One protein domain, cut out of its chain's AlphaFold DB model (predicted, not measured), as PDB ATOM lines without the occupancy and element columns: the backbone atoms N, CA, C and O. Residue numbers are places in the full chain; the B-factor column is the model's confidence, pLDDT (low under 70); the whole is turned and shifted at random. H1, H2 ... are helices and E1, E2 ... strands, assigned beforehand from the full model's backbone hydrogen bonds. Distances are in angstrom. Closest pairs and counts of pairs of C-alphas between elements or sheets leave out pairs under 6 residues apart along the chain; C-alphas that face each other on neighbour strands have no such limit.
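Overview. This is residues 98 to 152 of the 160 residues of the protein "BPTI/Kunitz inhibitor domain-containing protein" of Amblyomma maculatum (UniProt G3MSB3). One twisted sheet of four strands in a meander, each strand the antiparallel neighbour of the one before, has the short helix H1 over one face and its other face bare. The long hairpin of E1 and E2 makes most of the length, with the shorter E3 and E4 beside it. The printed part has 55 residues, in the order H1, E1, E2, E3, E4, and the sheet's order is E1 - E2 - E3 - E4; the class is mostly strand. The whole is only just compact, close to loose, with a radius of gyration of the C-alphas of 11.6 A, and spans 37 by 18 by 16 A, a rod.

Along the chain. Find C-alpha 98 at (65.279, 122.965, 103.193), where H1 begins; it runs to residue 102, 6.4 A. From C-alpha 107 at (55.347, 115.972, 106.741), E1 runs 26.2 A to residue 116. E2 returns over residues 122 to 131, 26.9 A. E3, residues 134 to 142, covers 20.1 A and bends by 74 degrees at residue 137. E4, residues 147 to 151, covers 12.8 A and ends at C-alpha 151, (60.060, 127.907, 113.613).

Arrangement. Start at edge strand E1: it forms a hairpin with E2, at 161 degrees, and N 123 and O 115 are 2.7 A apart. E2 and E3 form the next hairpin, at 162 degrees, with N 126 and O 141 at 2.8 A. E3 and E4 form the third, at 155 degrees, with N 151 and O 138 at 2.8 A. E1 and E4 are apart. H1 is on the sheet, over E3, at a height over the sheet of 7.8 A; the closest C-alphas of H1 and E3 are those of Leu 101 and Tyr 141, 7.5 A apart. In H1 every O i to N i+4 pair is within hydrogen-bond range.

Size, cuts and confidence. Look at the C-alphas of Arg 119 and Gly 133, the two farthest apart, at 37.2 A. The printed part has no cut, and its four links are tight. Its mean pLDDT is 93.5, and no printed residue is under 70.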
ATOM      1  N   GLU A  98      64.899 123.366 104.557       95.62
ATOM      2  CA  GLU A  98      65.279 122.965 103.193       95.62
ATOM      3  C   GLU A  98      65.203 121.449 102.986       95.62
ATOM      4  O   GLU A  98      64.710 120.973 101.958       95.62
ATOM      5  N   TYR A  99      65.624 120.676 103.992       95.38
ATOM      6  CA  TYR A  99      65.489 119.224 103.973       95.38
ATOM      7  C   TYR A  99      64.023 118.814 103.804       95.38
ATOM      8  O   TYR A  99      63.690 118.024 102.924       95.38
ATOM      9  N   TYR A 100      63.120 119.368 104.608       95.75
ATOM     10  CA  TYR A 100      61.707 119.000 104.531       95.75
ATOM     11  C   TYR A 100      60.985 119.611 103.327       95.75
ATOM     12  O   TYR A 100      60.048 118.994 102.831       95.75
ATOM     13  N   LEU A 101      61.441 120.747 102.795       96.31
ATOM     14  CA  LEU A 101      60.928 121.316 101.545       96.31
ATOM     15  C   LEU A 101      61.148 120.367 100.358       96.31
ATOM     16  O   LEU A 101      60.281 120.237  99.500       96.31
ATOM     17  N   THR A 102      62.282 119.665 100.329       95.81
ATOM     18  CA  THR A 102      62.576 118.643  99.307       95.81
ATOM     19  C   THR A 102      61.986 117.268  99.641       95.81
ATOM     20  O   THR A 102      61.912 116.401  98.777       95.81
ATOM     21  N   HIS A 103      61.507 117.074 100.875       96.31
ATOM     22  CA  HIS A 103      60.956 115.814 101.381       96.31
ATOM     23  C   HIS A 103      59.575 116.017 102.020       96.31
ATOM     24  O   HIS A 103      59.297 115.489 103.100       96.31
ATOM     25  N   LEU A 104      58.691 116.770 101.358       95.75
ATOM     26  CA  LEU A 104      57.378 117.133 101.912       95.75
ATOM     27  C   LEU A 104      56.527 115.917 102.303       95.75
ATOM     28  O   LEU A 104      55.734 116.006 103.234       95.75
ATOM     29  N   TYR A 105      56.741 114.763 101.663       96.00
ATOM     30  CA  TYR A 105      56.086 113.494 102.004       96.00
ATOM     31  C   TYR A 105      56.380 113.005 103.437       96.00
ATOM     32  O   TYR A 105      55.647 112.177 103.975       96.00
ATOM     33  N   LEU A 106      57.443 113.506 104.077       96.00
ATOM     34  CA  LEU A 106      57.756 113.231 105.480       96.00
ATOM     35  C   LEU A 106      56.919 114.072 106.452       96.00
ATOM     36  O   LEU A 106      56.973 113.818 107.657       96.00
ATOM     37  N   CYS A 107      56.183 115.070 105.961       95.00
ATOM     38  CA  CYS A 107      55.347 115.972 106.741       95.00
ATOM     39  C   CYS A 107      53.871 115.616 106.581       95.00
ATOM     40  O   CYS A 107      53.356 115.495 105.473       95.00
ATOM     41  N   ARG A 108      53.158 115.475 107.704       95.94
ATOM     42  CA  ARG A 108      51.742 115.074 107.681       95.94
ATOM     43  C   ARG A 108      50.809 116.195 107.230       95.94
ATOM     44  O   ARG A 108      49.721 115.917 106.737       95.94
ATOM     45  N   LYS A 109      51.182 117.455 107.466       94.56
ATOM     46  CA  LYS A 109      50.321 118.606 107.176       94.56
ATOM     47  C   LYS A 109      51.083 119.669 106.411       94.56
ATOM     48  O   LYS A 109      52.130 120.126 106.874       94.56
ATOM     49  N   THR A 110      50.490 120.100 105.307       95.31
ATOM     50  CA  THR A 110      50.953 121.200 104.466       95.31
ATOM     51  C   THR A 110      49.798 122.172 104.214       95.31
ATOM     52  O   THR A 110      48.638 121.762 104.148       95.31
ATOM     53  N   SER A 111      50.081 123.471 104.136       95.69
ATOM     54  CA  SER A 111      49.071 124.492 103.833       95.69
ATOM     55  C   SER A 111      49.687 125.714 103.162       95.69
ATOM     56  O   SER A 111      50.872 125.987 103.325       95.69
ATOM     57  N   LEU A 112      48.879 126.470 102.422       96.50
ATOM     58  CA  LEU A 112      49.292 127.721 101.788       96.50
ATOM     59  C   LEU A 112      48.624 128.910 102.481       96.50
ATOM     60  O   LEU A 112      47.464 128.828 102.880       96.50
ATOM     61  N   SER A 113      49.344 130.021 102.602       94.75
ATOM     62  CA  SER A 113      48.785 131.305 103.035       94.75
ATOM     63  C   SER A 113      49.262 132.438 102.141       94.75
ATOM     64  O   SER A 113      50.399 132.415 101.671       94.75
ATOM     65  N   GLN A 114      48.426 133.455 101.975       94.62
ATOM     66  CA  GLN A 114      48.745 134.674 101.239       94.62
ATOM     67  C   GLN A 114      48.997 135.825 102.216       94.62
ATOM     68  O   GLN A 114      48.255 135.992 103.182       94.62
ATOM     69  N   HIS A 115      50.040 136.615 101.980       88.75
ATOM     70  CA  HIS A 115      50.397 137.771 102.802       88.75
ATOM     71  C   HIS A 115      50.971 138.885 101.925       88.75
ATOM     72  O   HIS A 115      51.831 138.618 101.094       88.75
ATOM     73  N   TYR A 116      50.556 140.133 102.131       90.81
ATOM     74  CA  TYR A 116      51.155 141.281 101.447       90.81
ATOM     75  C   TYR A 116      52.228 141.925 102.317       90.81
ATOM     76  O   TYR A 116      51.986 142.210 103.489       90.81
ATOM     77  N   ASP A 117      53.408 142.181 101.761       88.62
ATOM     78  CA  ASP A 117      54.438 142.925 102.479       88.62
ATOM     79  C   ASP A 117      54.138 144.438 102.534       88.62
ATOM     80  O   ASP A 117      53.150 144.945 101.995       88.62
ATOM     81  N   LYS A 118      55.031 145.198 103.184       92.31
ATOM     82  CA  LYS A 118      54.918 146.663 103.299       92.31
ATOM     83  C   LYS A 118      54.947 147.384 101.943       92.31
ATOM     84  O   LYS A 118      54.541 148.538 101.871       92.31
ATOM     85  N   ARG A 119      55.438 146.726 100.890       93.75
ATOM     86  CA  ARG A 119      55.510 147.231  99.514       93.75
ATOM     87  C   ARG A 119      54.323 146.764  98.666       93.75
ATOM     88  O   ARG A 119      54.325 147.006  97.465       93.75
ATOM     89  N   ARG A 120      53.309 146.132  99.276       92.25
ATOM     90  CA  ARG A 120      52.125 145.561  98.606       92.25
ATOM     91  C   ARG A 120      52.475 144.436  97.628       92.25
ATOM     92  O   ARG A 120      51.683 144.133  96.741       92.25
ATOM     93  N   ILE A 121      53.620 143.782  97.813       91.25
ATOM     94  CA  ILE A 121      53.985 142.576  97.070       91.25
ATOM     95  C   ILE A 121      53.293 141.385  97.732       91.25
ATOM     96  O   ILE A 121      53.327 141.245  98.954       91.25
ATOM     97  N   LEU A 122      52.639 140.544  96.929       92.50
ATOM     98  CA  LEU A 122      52.003 139.316  97.395       92.50
ATOM     99  C   LEU A 122      53.057 138.229  97.641       92.50
ATOM    100  O   LEU A 122      53.810 137.870  96.742       92.50
ATOM    101  N   HIS A 123      53.042 137.654  98.836       94.69
ATOM    102  CA  HIS A 123      53.810 136.479  99.217       94.69
ATOM    103  C   HIS A 123      52.873 135.291  99.405       94.69
ATOM    104  O   HIS A 123      51.912 135.358 100.176       94.69
ATOM    105  N   ILE A 124      53.182 134.186  98.731       95.81
ATOM    106  CA  ILE A 124      52.543 132.892  98.965       95.81
ATOM    107  C   ILE A 124      53.507 132.062  99.808       95.81
ATOM    108  O   ILE A 124      54.626 131.768  99.385       95.81
ATOM    109  N   ILE A 125      53.069 131.702 101.012       96.88
ATOM    110  CA  ILE A 125      53.859 130.943 101.979       96.88
ATOM    111  C   ILE A 125      53.331 129.513 102.047       96.88
ATOM    112  O   ILE A 125      52.163 129.299 102.371       96.88
ATOM    113  N   LEU A 126      54.204 128.545 101.780       97.31
ATOM    114  CA  LEU A 126      53.973 127.126 102.029       97.31
ATOM    115  C   LEU A 126      54.404 126.781 103.451       97.31
ATOM    116  O   LEU A 126      55.582 126.858 103.788       97.31
ATOM    117  N   TRP A 127      53.455 126.352 104.265       96.69
ATOM    118  CA  TRP A 127      53.677 125.846 105.609       96.69
ATOM    119  C   TRP A 127      53.713 124.326 105.596       96.69
ATOM    120  O   TRP A 127      52.873 123.695 104.955       96.69
ATOM    121  N   PHE A 128      54.641 123.729 106.338       96.31
ATOM    122  CA  PHE A 128      54.697 122.282 106.540       96.31
ATOM    123  C   PHE A 128      55.056 121.952 107.990       96.31
ATOM    124  O   PHE A 128      55.887 122.607 108.619       96.31
ATOM    125  N   THR A 129      54.345 120.978 108.560       94.75
ATOM    126  CA  THR A 129      54.381 120.654 109.996       94.75
ATOM    127  C   THR A 129      54.223 119.156 110.235       94.75
ATOM    128  O   THR A 129      53.848 118.407 109.327       94.75
ATOM    129  N   HIS A 130      54.448 118.727 111.484       93.62
ATOM    130  CA  HIS A 130      54.345 117.322 111.891       93.62
ATOM    131  C   HIS A 130      55.219 116.425 111.005       93.62
ATOM    132  O   HIS A 130      54.758 115.424 110.451       93.62
ATOM    133  N   CYS A 131      56.468 116.845 110.814       93.38
ATOM    134  CA  CYS A 131      57.421 116.135 109.981       93.38
ATOM    135  C   CYS A 131      58.134 115.047 110.783       93.38
ATOM    136  O   CYS A 131      58.464 115.240 111.955       93.38
ATOM    137  N   LYS A 132      58.382 113.891 110.161       92.69
ATOM    138  CA  LYS A 132      59.031 112.740 110.802       92.69
ATOM    139  C   LYS A 132      60.379 113.142 111.408       92.69
ATOM    140  O   LYS A 132      61.253 113.625 110.692       92.69
ATOM    141  N   GLY A 133      60.553 112.927 112.715       88.50
ATOM    142  CA  GLY A 133      61.758 113.325 113.459       88.50
ATOM    143  C   GLY A 133      61.781 114.791 113.915       88.50
ATOM    144  O   GLY A 133      62.733 115.209 114.570       88.50
ATOM    145  N   SER A 134      60.746 115.575 113.604       87.50
ATOM    146  CA  SER A 134      60.609 116.975 114.014       87.50
ATOM    147  C   SER A 134      59.140 117.394 114.162       87.50
ATOM    148  O   SER A 134      58.674 118.375 113.584       87.50
ATOM    149  N   GLU A 135      58.380 116.621 114.937       85.75
ATOM    150  CA  GLU A 135      56.916 116.736 114.985       85.75
ATOM    151  C   GLU A 135      56.407 118.051 115.592       85.75
ATOM    152  O   GLU A 135      55.313 118.502 115.260       85.75
ATOM    153  N   SER A 136      57.202 118.687 116.457       84.69
ATOM    154  CA  SER A 136      56.842 119.920 117.167       84.69
ATOM    155  C   SER A 136      57.252 121.209 116.450       84.69
ATOM    156  O   SER A 136      56.869 122.296 116.894       84.69
ATOM    157  N   LYS A 137      58.039 121.118 115.371       89.81
ATOM    158  CA  LYS A 137      58.492 122.283 114.609       89.81
ATOM    159  C   LYS A 137      57.518 122.623 113.489       89.81
ATOM    160  O   LYS A 137      56.812 121.767 112.951       89.81
ATOM    161  N   VAL A 138      57.502 123.903 113.152       93.44
ATOM    162  CA  VAL A 138      56.795 124.435 111.991       93.44
ATOM    163  C   VAL A 138      57.845 124.953 111.028       93.44
ATOM    164  O   VAL A 138      58.863 125.494 111.454       93.44
ATOM    165  N   TYR A 139      57.594 124.796 109.741       95.44
ATOM    166  CA  TYR A 139      58.467 125.287 108.694       95.44
ATOM    167  C   TYR A 139      57.656 126.109 107.703       95.44
ATOM    168  O   TYR A 139      56.464 125.854 107.506       95.44
ATOM    169  N   SER A 140      58.301 127.096 107.089       96.19
ATOM    170  CA  SER A 140      57.683 127.916 106.052       96.19
ATOM    171  C   SER A 140      58.631 128.146 104.892       96.19
ATOM    172  O   SER A 140      59.793 128.483 105.121       96.19
ATOM    173  N   TYR A 141      58.109 128.089 103.677       97.69
ATOM    174  CA  TYR A 141      58.809 128.475 102.465       97.69
ATOM    175  C   TYR A 141      58.033 129.573 101.738       97.69
ATOM    176  O   TYR A 141      56.867 129.397 101.390       97.69
ATOM    177  N   ASP A 142      58.677 130.716 101.532       96.06
ATOM    178  CA  ASP A 142      58.157 131.802 100.706       96.06
ATOM    179  C   ASP A 142      58.532 131.558  99.243       96.06
ATOM    180  O   ASP A 142      59.715 131.554  98.894       96.06
ATOM    181  N   ILE A 143      57.520 131.367  98.395       94.00
ATOM    182  CA  ILE A 143      57.703 130.967  96.997       94.00
ATOM    183  C   ILE A 143      58.406 132.053  96.173       94.00
ATOM    184  O   ILE A 143      59.156 131.720  95.261       94.00
ATOM    185  N   TYR A 144      58.203 133.332  96.496       91.31
ATOM    186  CA  TYR A 144      58.754 134.437  95.706       91.31
ATOM    187  C   TYR A 144      60.139 134.856  96.177       91.31
ATOM    188  O   TYR A 144      60.992 135.203  95.365       91.31
ATOM    189  N   THR A 145      60.378 134.848  97.491       93.31
ATOM    190  CA  THR A 145      61.693 135.233  98.030       93.31
ATOM    191  C   THR A 145      62.655 134.062  98.172       93.31
ATOM    192  O   THR A 145      63.812 134.283  98.526       93.31
ATOM    193  N   HIS A 146      62.188 132.834  97.921       94.94
ATOM    194  CA  HIS A 146      62.930 131.588  98.108       94.94
ATOM    195  C   HIS A 146      63.465 131.404  99.535       94.94
ATOM    196  O   HIS A 146      64.472 130.735  99.764       94.94
ATOM    197  N   LYS A 147      62.801 132.008 100.528       95.44
ATOM    198  CA  LYS A 147      63.234 131.948 101.928       95.44
ATOM    199  C   LYS A 147      62.565 130.790 102.650       95.44
ATOM    200  O   LYS A 147      61.346 130.787 102.822       95.44
ATOM    201  N   CYS A 148      63.381 129.862 103.139       95.81
ATOM    202  CA  CYS A 148      62.963 128.784 104.030       95.81
ATOM    203  C   CYS A 148      63.256 129.165 105.490       95.81
ATOM    204  O   CYS A 148      64.324 129.698 105.790       95.81
ATOM    205  N   LYS A 149      62.317 128.921 106.408       95.56
ATOM    206  CA  LYS A 149      62.479 129.223 107.837       95.56
ATOM    207  C   LYS A 149      62.046 128.069 108.728       95.56
ATOM    208  O   LYS A 149      60.975 127.494 108.533       95.56
ATOM    209  N   ASP A 150      62.865 127.821 109.746       94.25
ATOM    210  CA  ASP A 150      62.569 126.947 110.877       94.25
ATOM    211  C   ASP A 150      61.900 127.755 111.992       94.25
ATOM    212  O   ASP A 150      62.429 128.776 112.430       94.25
ATOM    213  N   TRP A 151      60.770 127.276 112.505       89.62
ATOM    214  CA  TRP A 151      60.060 127.907 113.613       89.62
ATOM    215  C   TRP A 151      60.045 126.970 114.825       89.62
ATOM    216  O   TRP A 151      59.545 125.839 114.772       89.62
ATOM    217  N   SER A 152      60.581 127.439 115.954       73.56
ATOM    218  CA  SER A 152      60.532 126.733 117.236       73.56
ATOM    219  C   SER A 152      59.127 126.841 117.845       73.56
ATOM    220  O   SER A 152      58.874 127.779 118.583       73.56
TER     221      SER A 152